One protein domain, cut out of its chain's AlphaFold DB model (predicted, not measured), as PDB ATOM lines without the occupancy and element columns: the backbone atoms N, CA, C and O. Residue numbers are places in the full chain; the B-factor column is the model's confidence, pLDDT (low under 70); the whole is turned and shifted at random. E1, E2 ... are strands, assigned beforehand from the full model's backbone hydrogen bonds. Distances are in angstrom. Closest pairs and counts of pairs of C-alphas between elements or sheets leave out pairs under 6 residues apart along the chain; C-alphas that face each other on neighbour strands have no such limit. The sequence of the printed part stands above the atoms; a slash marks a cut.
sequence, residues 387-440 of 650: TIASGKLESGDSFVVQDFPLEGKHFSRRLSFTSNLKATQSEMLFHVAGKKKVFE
ATOM      1  N   THR A 387      20.143  -3.259  35.736       87.25
ATOM      2  CA  THR A 387      19.902  -1.811  35.746       87.25
ATOM      3  C   THR A 387      20.484  -1.187  34.487       87.25
ATOM      4  O   THR A 387      21.688  -1.220  34.254       87.25
ATOM      5  N   ILE A 388      19.610  -0.607  33.670       92.38
ATOM      6  CA  ILE A 388      19.965   0.033  32.402       92.38
ATOM      7  C   ILE A 388      20.177   1.532  32.593       92.38
ATOM      8  O   ILE A 388      21.025   2.124  31.929       92.38
ATOM      9  N   ALA A 389      19.405   2.145  33.488       91.12
ATOM     10  CA  ALA A 389      19.526   3.556  33.810       91.12
ATOM     11  C   ALA A 389      19.015   3.850  35.215       91.12
ATOM     12  O   ALA A 389      18.111   3.188  35.719       91.12
ATOM     13  N   SER A 390      19.562   4.895  35.817       92.19
ATOM     14  CA  SER A 390      19.039   5.492  37.038       92.19
ATOM     15  C   SER A 390      19.334   6.984  37.030       92.19
ATOM     16  O   SER A 390      20.360   7.402  36.490       92.19
ATOM     17  N   GLY A 391      18.484   7.788  37.653       89.38
ATOM     18  CA  GLY A 391      18.685   9.232  37.712       89.38
ATOM     19  C   GLY A 391      17.725   9.910  38.670       89.38
ATOM     20  O   GLY A 391      16.954   9.246  39.355       89.38
ATOM     21  N   LYS A 392      17.782  11.241  38.726       89.31
ATOM     22  CA  LYS A 392      16.895  12.051  39.566       89.31
ATOM     23  C   LYS A 392      15.763  12.660  38.749       89.31
ATOM     24  O   LYS A 392      15.970  13.082  37.612       89.31
ATOM     25  N   LEU A 393      14.594  12.694  39.367       85.75
ATOM     26  CA  LEU A 393      13.410  13.421  38.940       85.75
ATOM     27  C   LEU A 393      13.480  14.860  39.470       85.75
ATOM     28  O   LEU A 393      14.114  15.120  40.495       85.75
ATOM     29  N   GLU A 394      12.806  15.798  38.809       81.56
ATOM     30  CA  GLU A 394      12.750  17.203  39.250       81.56
ATOM     31  C   GLU A 394      12.024  17.345  40.592       81.56
ATOM     32  O   GLU A 394      12.376  18.178  41.422       81.56
ATOM     33  N   SER A 395      11.084  16.436  40.857       72.50
ATOM     34  CA  SER A 395      10.420  16.282  42.161       72.50
ATOM     35  C   SER A 395      11.339  15.897  43.337       72.50
ATOM     36  O   SER A 395      10.873  15.852  44.472       72.50
ATOM     37  N   GLY A 396      12.619  15.590  43.099       77.38
ATOM     38  CA  GLY A 396      13.585  15.179  44.131       77.38
ATOM     39  C   GLY A 396      13.654  13.669  44.389       77.38
ATOM     40  O   GLY A 396      14.598  13.202  45.027       77.38
ATOM     41  N   ASP A 397      12.706  12.898  43.855       80.19
ATOM     42  CA  ASP A 397      12.754  11.435  43.817       80.19
ATOM     43  C   ASP A 397      13.777  10.942  42.772       80.19
ATOM     44  O   ASP A 397      14.289  11.714  41.962       80.19
ATOM     45  N   SER A 398      14.108   9.656  42.775       86.00
ATOM     46  CA  SER A 398      14.963   9.029  41.762       86.00
ATOM     47  C   SER A 398      14.194   7.971  40.982       86.00
ATOM     48  O   SER A 398      13.234   7.389  41.476       86.00
ATOM     49  N   PHE A 399      14.615   7.712  39.752       88.06
ATOM     50  CA  PHE A 399      14.077   6.642  38.922       88.06
ATOM     51  C   PHE A 399      15.132   5.569  38.681       88.06
ATOM     52  O   PHE A 399      16.333   5.854  38.661       88.06
ATOM     53  N   VAL A 400      14.669   4.345  38.450       87.56
ATOM     54  CA  VAL A 400      15.482   3.213  38.007       87.56
ATOM     55  C   VAL A 400      14.761   2.526  36.848       87.56
ATOM     56  O   VAL A 400      13.553   2.302  36.908       87.56
ATOM     57  N   VAL A 401      15.505   2.206  35.792       91.88
ATOM     58  CA  VAL A 401      15.050   1.400  34.656       91.88
ATOM     59  C   VAL A 401      15.822   0.090  34.647       91.88
ATOM     60  O   VAL A 401      17.055   0.105  34.610       91.88
ATOM     61  N   GLN A 402      15.114  -1.034  34.640       90.69
ATOM     62  CA  GLN A 402      15.712  -2.369  34.687       90.69
ATOM     63  C   GLN A 402      15.158  -3.270  33.583       90.69
ATOM     64  O   GLN A 402      13.978  -3.184  33.248       90.69
ATOM     65  N   ASP A 403      16.005  -4.149  33.048       90.81
ATOM     66  CA  ASP A 403      15.592  -5.238  32.161       90.81
ATOM     67  C   ASP A 403      15.571  -6.558  32.941       90.81
ATOM     68  O   ASP A 403      16.589  -6.976  33.495       90.81
ATOM     69  N   PHE A 404      14.430  -7.235  32.929       81.00
ATOM     70  CA  PHE A 404      14.225  -8.564  33.488       81.00
ATOM     71  C   PHE A 404      14.129  -9.566  32.332       81.00
ATOM     72  O   PHE A 404      13.306  -9.368  31.439       81.00
ATOM     73  N   PRO A 405      14.963 -10.611  32.270       75.75
ATOM     74  CA  PRO A 405      14.836 -11.635  31.245       75.75
ATOM     75  C   PRO A 405      13.579 -12.477  31.473       75.75
ATOM     76  O   PRO A 405      13.196 -12.769  32.605       75.75
ATOM     77  N   LEU A 406      12.963 -12.862  30.364       69.12
ATOM     78  CA  LEU A 406      11.856 -13.807  30.274       69.12
ATOM     79  C   LEU A 406      12.339 -15.042  29.493       69.12
ATOM     80  O   LEU A 406      13.521 -15.152  29.153       69.12
ATOM     81  N   GLU A 407      11.449 -15.987  29.193       66.62
ATOM     82  CA  GLU A 407      11.824 -17.173  28.419       66.62
ATOM     83  C   GLU A 407      12.392 -16.821  27.028       66.62
ATOM     84  O   GLU A 407      11.905 -15.954  26.295       66.62
ATOM     85  N   GLY A 408      13.458 -17.526  26.637       76.31
ATOM     86  CA  GLY A 408      14.103 -17.355  25.337       76.31
ATOM     87  C   GLY A 408      14.880 -16.041  25.204       76.31
ATOM     88  O   GLY A 408      15.799 -15.765  25.969       76.31
ATOM     89  N   LYS A 409      14.580 -15.263  24.156       81.81
ATOM     90  CA  LYS A 409      15.206 -13.951  23.883       81.81
ATOM     91  C   LYS A 409      14.288 -12.777  24.241       81.81
ATOM     92  O   LYS A 409      14.502 -11.682  23.719       81.81
ATOM     93  N   HIS A 410      13.276 -13.014  25.072       80.12
ATOM     94  CA  HIS A 410      12.310 -12.012  25.514       80.12
ATOM     95  C   HIS A 410      12.709 -11.432  26.871       80.12
ATOM     96  O   HIS A 410      13.394 -12.069  27.667       80.12
ATOM     97  N   PHE A 411      12.301 -10.194  27.113       87.44
ATOM     98  CA  PHE A 411      12.641  -9.412  28.290       87.44
ATOM     99  C   PHE A 411      11.483  -8.471  28.629       87.44
ATOM    100  O   PHE A 411      10.743  -8.028  27.750       87.44
ATOM    101  N   SER A 412      11.378  -8.112  29.901       85.69
ATOM    102  CA  SER A 412      10.512  -7.058  30.413       85.69
ATOM    103  C   SER A 412      11.362  -5.865  30.855       85.69
ATOM    104  O   SER A 412      12.270  -6.005  31.675       85.69
ATOM    105  N   ARG A 413      11.089  -4.679  30.306       93.31
ATOM    106  CA  ARG A 413      11.687  -3.417  30.745       93.31
ATOM    107  C   ARG A 413      10.758  -2.727  31.729       93.31
ATOM    108  O   ARG A 413       9.630  -2.407  31.369       93.31
ATOM    109  N   ARG A 414      11.257  -2.433  32.927       91.56
ATOM    110  CA  ARG A 414      10.488  -1.825  34.018       91.56
ATOM    111  C   ARG A 414      11.054  -0.478  34.431       91.56
ATOM    112  O   ARG A 414      12.270  -0.317  34.508       91.56
ATOM    113  N   LEU A 415      10.163   0.470  34.700       90.25
ATOM    114  CA  LEU A 415      10.449   1.755  35.335       90.25
ATOM    115  C   LEU A 415       9.917   1.704  36.765       90.25
ATOM    116  O   LEU A 415       8.762   1.338  36.963       90.25
ATOM    117  N   SER A 416      10.726   2.128  37.730       84.56
ATOM    118  CA  SER A 416      10.321   2.281  39.129       84.56
ATOM    119  C   SER A 416      10.875   3.582  39.703       84.56
ATOM    120  O   SER A 416      11.941   4.048  39.290       84.56
ATOM    121  N   PHE A 417      10.178   4.158  40.680       80.50
ATOM    122  CA  PHE A 417      10.644   5.335  41.419       80.50
ATOM    123  C   PHE A 417      11.130   4.948  42.818       80.50
ATOM    124  O   PHE A 417      10.600   4.021  43.429       80.50
ATOM    125  N   THR A 418      12.156   5.624  43.340       67.81
ATOM    126  CA  THR A 418      12.794   5.235  44.607       67.81
ATOM    127  C   THR A 418      11.900   5.428  45.825       67.81
ATOM    128  O   THR A 418      11.987   4.639  46.766       67.81
ATOM    129  N   SER A 419      11.000   6.412  45.789       62.50
ATOM    130  CA  SER A 419       9.948   6.595  46.797       62.50
ATOM    131  C   SER A 419       9.033   5.371  46.938       62.50
ATOM    132  O   SER A 419       8.471   5.148  48.010       62.50
ATOM    133  N   ASN A 420       8.925   4.542  45.893       61.12
ATOM    134  CA  ASN A 420       8.123   3.326  45.883       61.12
ATOM    135  C   ASN A 420       8.766   2.218  45.028       61.12
ATOM    136  O   ASN A 420       8.184   1.747  44.053       61.12
ATOM    137  N   LEU A 421       9.963   1.754  45.419       48.56
ATOM    138  CA  LEU A 421      10.729   0.718  44.695       48.56
ATOM    139  C   LEU A 421       9.988  -0.617  44.492       48.56
ATOM    140  O   LEU A 421      10.473  -1.476  43.760       48.56
ATOM    141  N   LYS A 422       8.860  -0.829  45.180       44.78
ATOM    142  CA  LYS A 422       8.034  -2.034  45.052       44.78
ATOM    143  C   LYS A 422       6.928  -1.908  44.006       44.78
ATOM    144  O   LYS A 422       6.407  -2.933  43.584       44.78
ATOM    145  N   ALA A 423       6.581  -0.691  43.590       59.19
ATOM    146  CA  ALA A 423       5.624  -0.460  42.519       59.19
ATOM    147  C   ALA A 423       6.366  -0.299  41.190       59.19
ATOM    148  O   ALA A 423       7.194   0.601  41.026       59.19
ATOM    149  N   THR A 424       6.056  -1.175  40.233       73.31
ATOM    150  CA  THR A 424       6.465  -0.970  38.842       73.31
ATOM    151  C   THR A 424       5.575   0.121  38.260       73.31
ATOM    152  O   THR A 424       4.369  -0.062  38.152       73.31
ATOM    153  N   GLN A 425       6.166   1.259  37.908       81.56
ATOM    154  CA  GLN A 425       5.469   2.409  37.327       81.56
ATOM    155  C   GLN A 425       5.066   2.149  35.876       81.56
ATOM    156  O   GLN A 425       4.004   2.555  35.416       81.56
ATOM    157  N   SER A 426       5.927   1.480  35.112       89.44
ATOM    158  CA  SER A 426       5.636   1.098  33.730       89.44
ATOM    159  C   SER A 426       6.409  -0.147  33.350       89.44
ATOM    160  O   SER A 426       7.540  -0.334  33.804       89.44
ATOM    161  N   GLU A 427       5.815  -0.968  32.494       88.88
ATOM    162  CA  GLU A 427       6.401  -2.212  32.021       88.88
ATOM    163  C   GLU A 427       6.142  -2.384  30.518       88.88
ATOM    164  O   GLU A 427       5.021  -2.213  30.049       88.88
ATOM    165  N   MET A 428       7.196  -2.702  29.764       88.81
ATOM    166  CA  MET A 428       7.149  -2.894  28.312       88.81
ATOM    167  C   MET A 428       7.949  -4.136  27.932       88.81
ATOM    168  O   MET A 428       9.113  -4.276  28.321       88.81
ATOM    169  N   LEU A 429       7.351  -5.014  27.132       85.00
ATOM    170  CA  LEU A 429       8.031  -6.200  26.623       85.00
ATOM    171  C   LEU A 429       8.939  -5.850  25.441       85.00
ATOM    172  O   LEU A 429       8.660  -4.951  24.642       85.00
ATOM    173  N   PHE A 430      10.048  -6.571  25.327       89.19
ATOM    174  CA  PHE A 430      10.894  -6.537  24.143       89.19
ATOM    175  C   PHE A 430      11.586  -7.876  23.928       89.19
ATOM    176  O   PHE A 430      11.805  -8.643  24.864       89.19
ATOM    177  N   HIS A 431      12.020  -8.134  22.699       88.88
ATOM    178  CA  HIS A 431      12.873  -9.275  22.390       88.88
ATOM    179  C   HIS A 431      14.151  -8.857  21.664       88.88
ATOM    180  O   HIS A 431      14.255  -7.777  21.076       88.88
ATOM    181  N   VAL A 432      15.169  -9.715  21.724       90.56
ATOM    182  CA  VAL A 432      16.465  -9.476  21.080       90.56
ATOM    183  C   VAL A 432      16.534 -10.202  19.737       90.56
ATOM    184  O   VAL A 432      16.733 -11.417  19.669       90.56
ATOM    185  N   ALA A 433      16.438  -9.435  18.650       91.38
ATOM    186  CA  ALA A 433      16.628  -9.901  17.279       91.38
ATOM    187  C   ALA A 433      18.043  -9.532  16.790       91.38
ATOM    188  O   ALA A 433      18.341  -8.394  16.410       91.38
ATOM    189  N   GLY A 434      18.963 -10.501  16.840       89.69
ATOM    190  CA  GLY A 434      20.379 -10.276  16.535       89.69
ATOM    191  C   GLY A 434      21.040  -9.367  17.577       89.69
ATOM    192  O   GLY A 434      21.219  -9.778  18.718       89.69
ATOM    193  N   LYS A 435      21.407  -8.139  17.184       87.56
ATOM    194  CA  LYS A 435      21.966  -7.106  18.086       87.56
ATOM    195  C   LYS A 435      20.954  -6.019  18.479       87.56
ATOM    196  O   LYS A 435      21.315  -5.092  19.198       87.56
ATOM    197  N   LYS A 436      19.715  -6.080  17.976       90.75
ATOM    198  CA  LYS A 436      18.694  -5.048  18.198       90.75
ATOM    199  C   LYS A 436      17.673  -5.512  19.238       90.75
ATOM    200  O   LYS A 436      17.258  -6.666  19.216       90.75
ATOM    201  N   LYS A 437      17.262  -4.591  20.113       92.75
ATOM    202  CA  LYS A 437      16.080  -4.746  20.972       92.75
ATOM    203  C   LYS A 437      14.857  -4.285  20.182       92.75
ATOM    204  O   LYS A 437      14.848  -3.149  19.709       92.75
ATOM    205  N   VAL A 438      13.877  -5.162  20.023       93.06
ATOM    206  CA  VAL A 438      12.601  -4.894  19.354       93.06
ATOM    207  C   VAL A 438      11.534  -4.830  20.438       93.06
ATOM    208  O   VAL A 438      11.251  -5.843  21.068       93.06
ATOM    209  N   PHE A 439      11.021  -3.630  20.700       92.69
ATOM    210  CA  PHE A 439       9.972  -3.399  21.694       92.69
ATOM    211  C   PHE A 439       8.605  -3.785  21.131       92.69
ATOM    212  O   PHE A 439       8.397  -3.703  19.920       92.69
ATOM    213  N   GLU A 440       7.693  -4.182  22.012       87.00
ATOM    214  CA  GLU A 440       6.356  -4.672  21.667       87.00
ATOM    215  C   GLU A 440       5.287  -3.651  22.102       87.00
ATOM    216  O   GLU A 440       4.583  -3.870  23.084       87.00
TER     217      GLU A 440
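AT A GLANCE: This is residues 387 to 440 of the 650 residues of the protein "Methyltransferase-like protein 13" of Blastocystis sp. subtype 1 (strain ATCC 50177 / NandII) (UniProt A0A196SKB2). A single sheet of five strands, E1 to E5, zigzags from hairpin to hairpin and is twisted and curled like part of an open barrel, with no named helix over either face. E2, E3 and the long E4 make the body of the sheet; short E1 lies beside the first part of E2 and short E5 beside the last part of E4, towards opposite ends of the long axis. The printed part has 54 residues, 36 of them in the five named strands, which follow each other along the chain in the same order as across the sheet, E1 - E2 - E3 - E4 - E5, all antiparallel. The class is all strand, and the whole is loose, with a radius of gyration of the C-alphas of 12.6 A, and elongated, spanning 38 by 19 by 16 A.

HOW THE PARTS SIT: The inner strands E2, residues 398 to 405, and E3, residues 410 to 417, form a hairpin at 163 degrees between their directions; N 402 and O 414 are 2.9 A apart, within hydrogen-bond range. On to E4, residues 424 to 433, E3 forms another hairpin at 153 degrees, with N 413 and O 428 at 2.8 A. The edge strand E1, residues 387 to 392, forms a hairpin with E2 at 169 degrees; C-alphas 390 and 400 face each other at 4.3 A, and N 401 and O 389 are 2.8 A apart. The other edge strand, E5, residues 436 to 439, forms a hairpin with E4 at 136 degrees; C-alphas 430 and 439 face each other at 4.1 A, and N 438 and O 431 are 2.8 A apart. The five strands form a meander, each the antiparallel neighbour of the one before. From edge to edge their lines turn by 65 degrees and the way across the sheet turns by 135 degrees. E1 is apart from E4 and E5, and E2 is apart from E5.

IN THESE COORDINATES: E4, ten residues, is the longest strand at 25.5 A; E3 measures 23.6 A and E2 23.2 A. E1 begins at C-alpha 387, (19.902, -1.811, 35.746), and is 14.7 A long. E5 is 9.5 A long and ends at C-alpha 439, (9.972, -3.399, 21.694).

THE WHOLE: The two C-alphas farthest apart, those of Ser 395 and Gly 434, are 38.2 A from each other. The printed part has no cut. The links E1 to E2, E2 to E3 and E4 to E5 are tight, and E3 to E4 is short. The mean pLDDT of the printed part is 82.6; residues 406 to 407 and 418 to 423 are under 70.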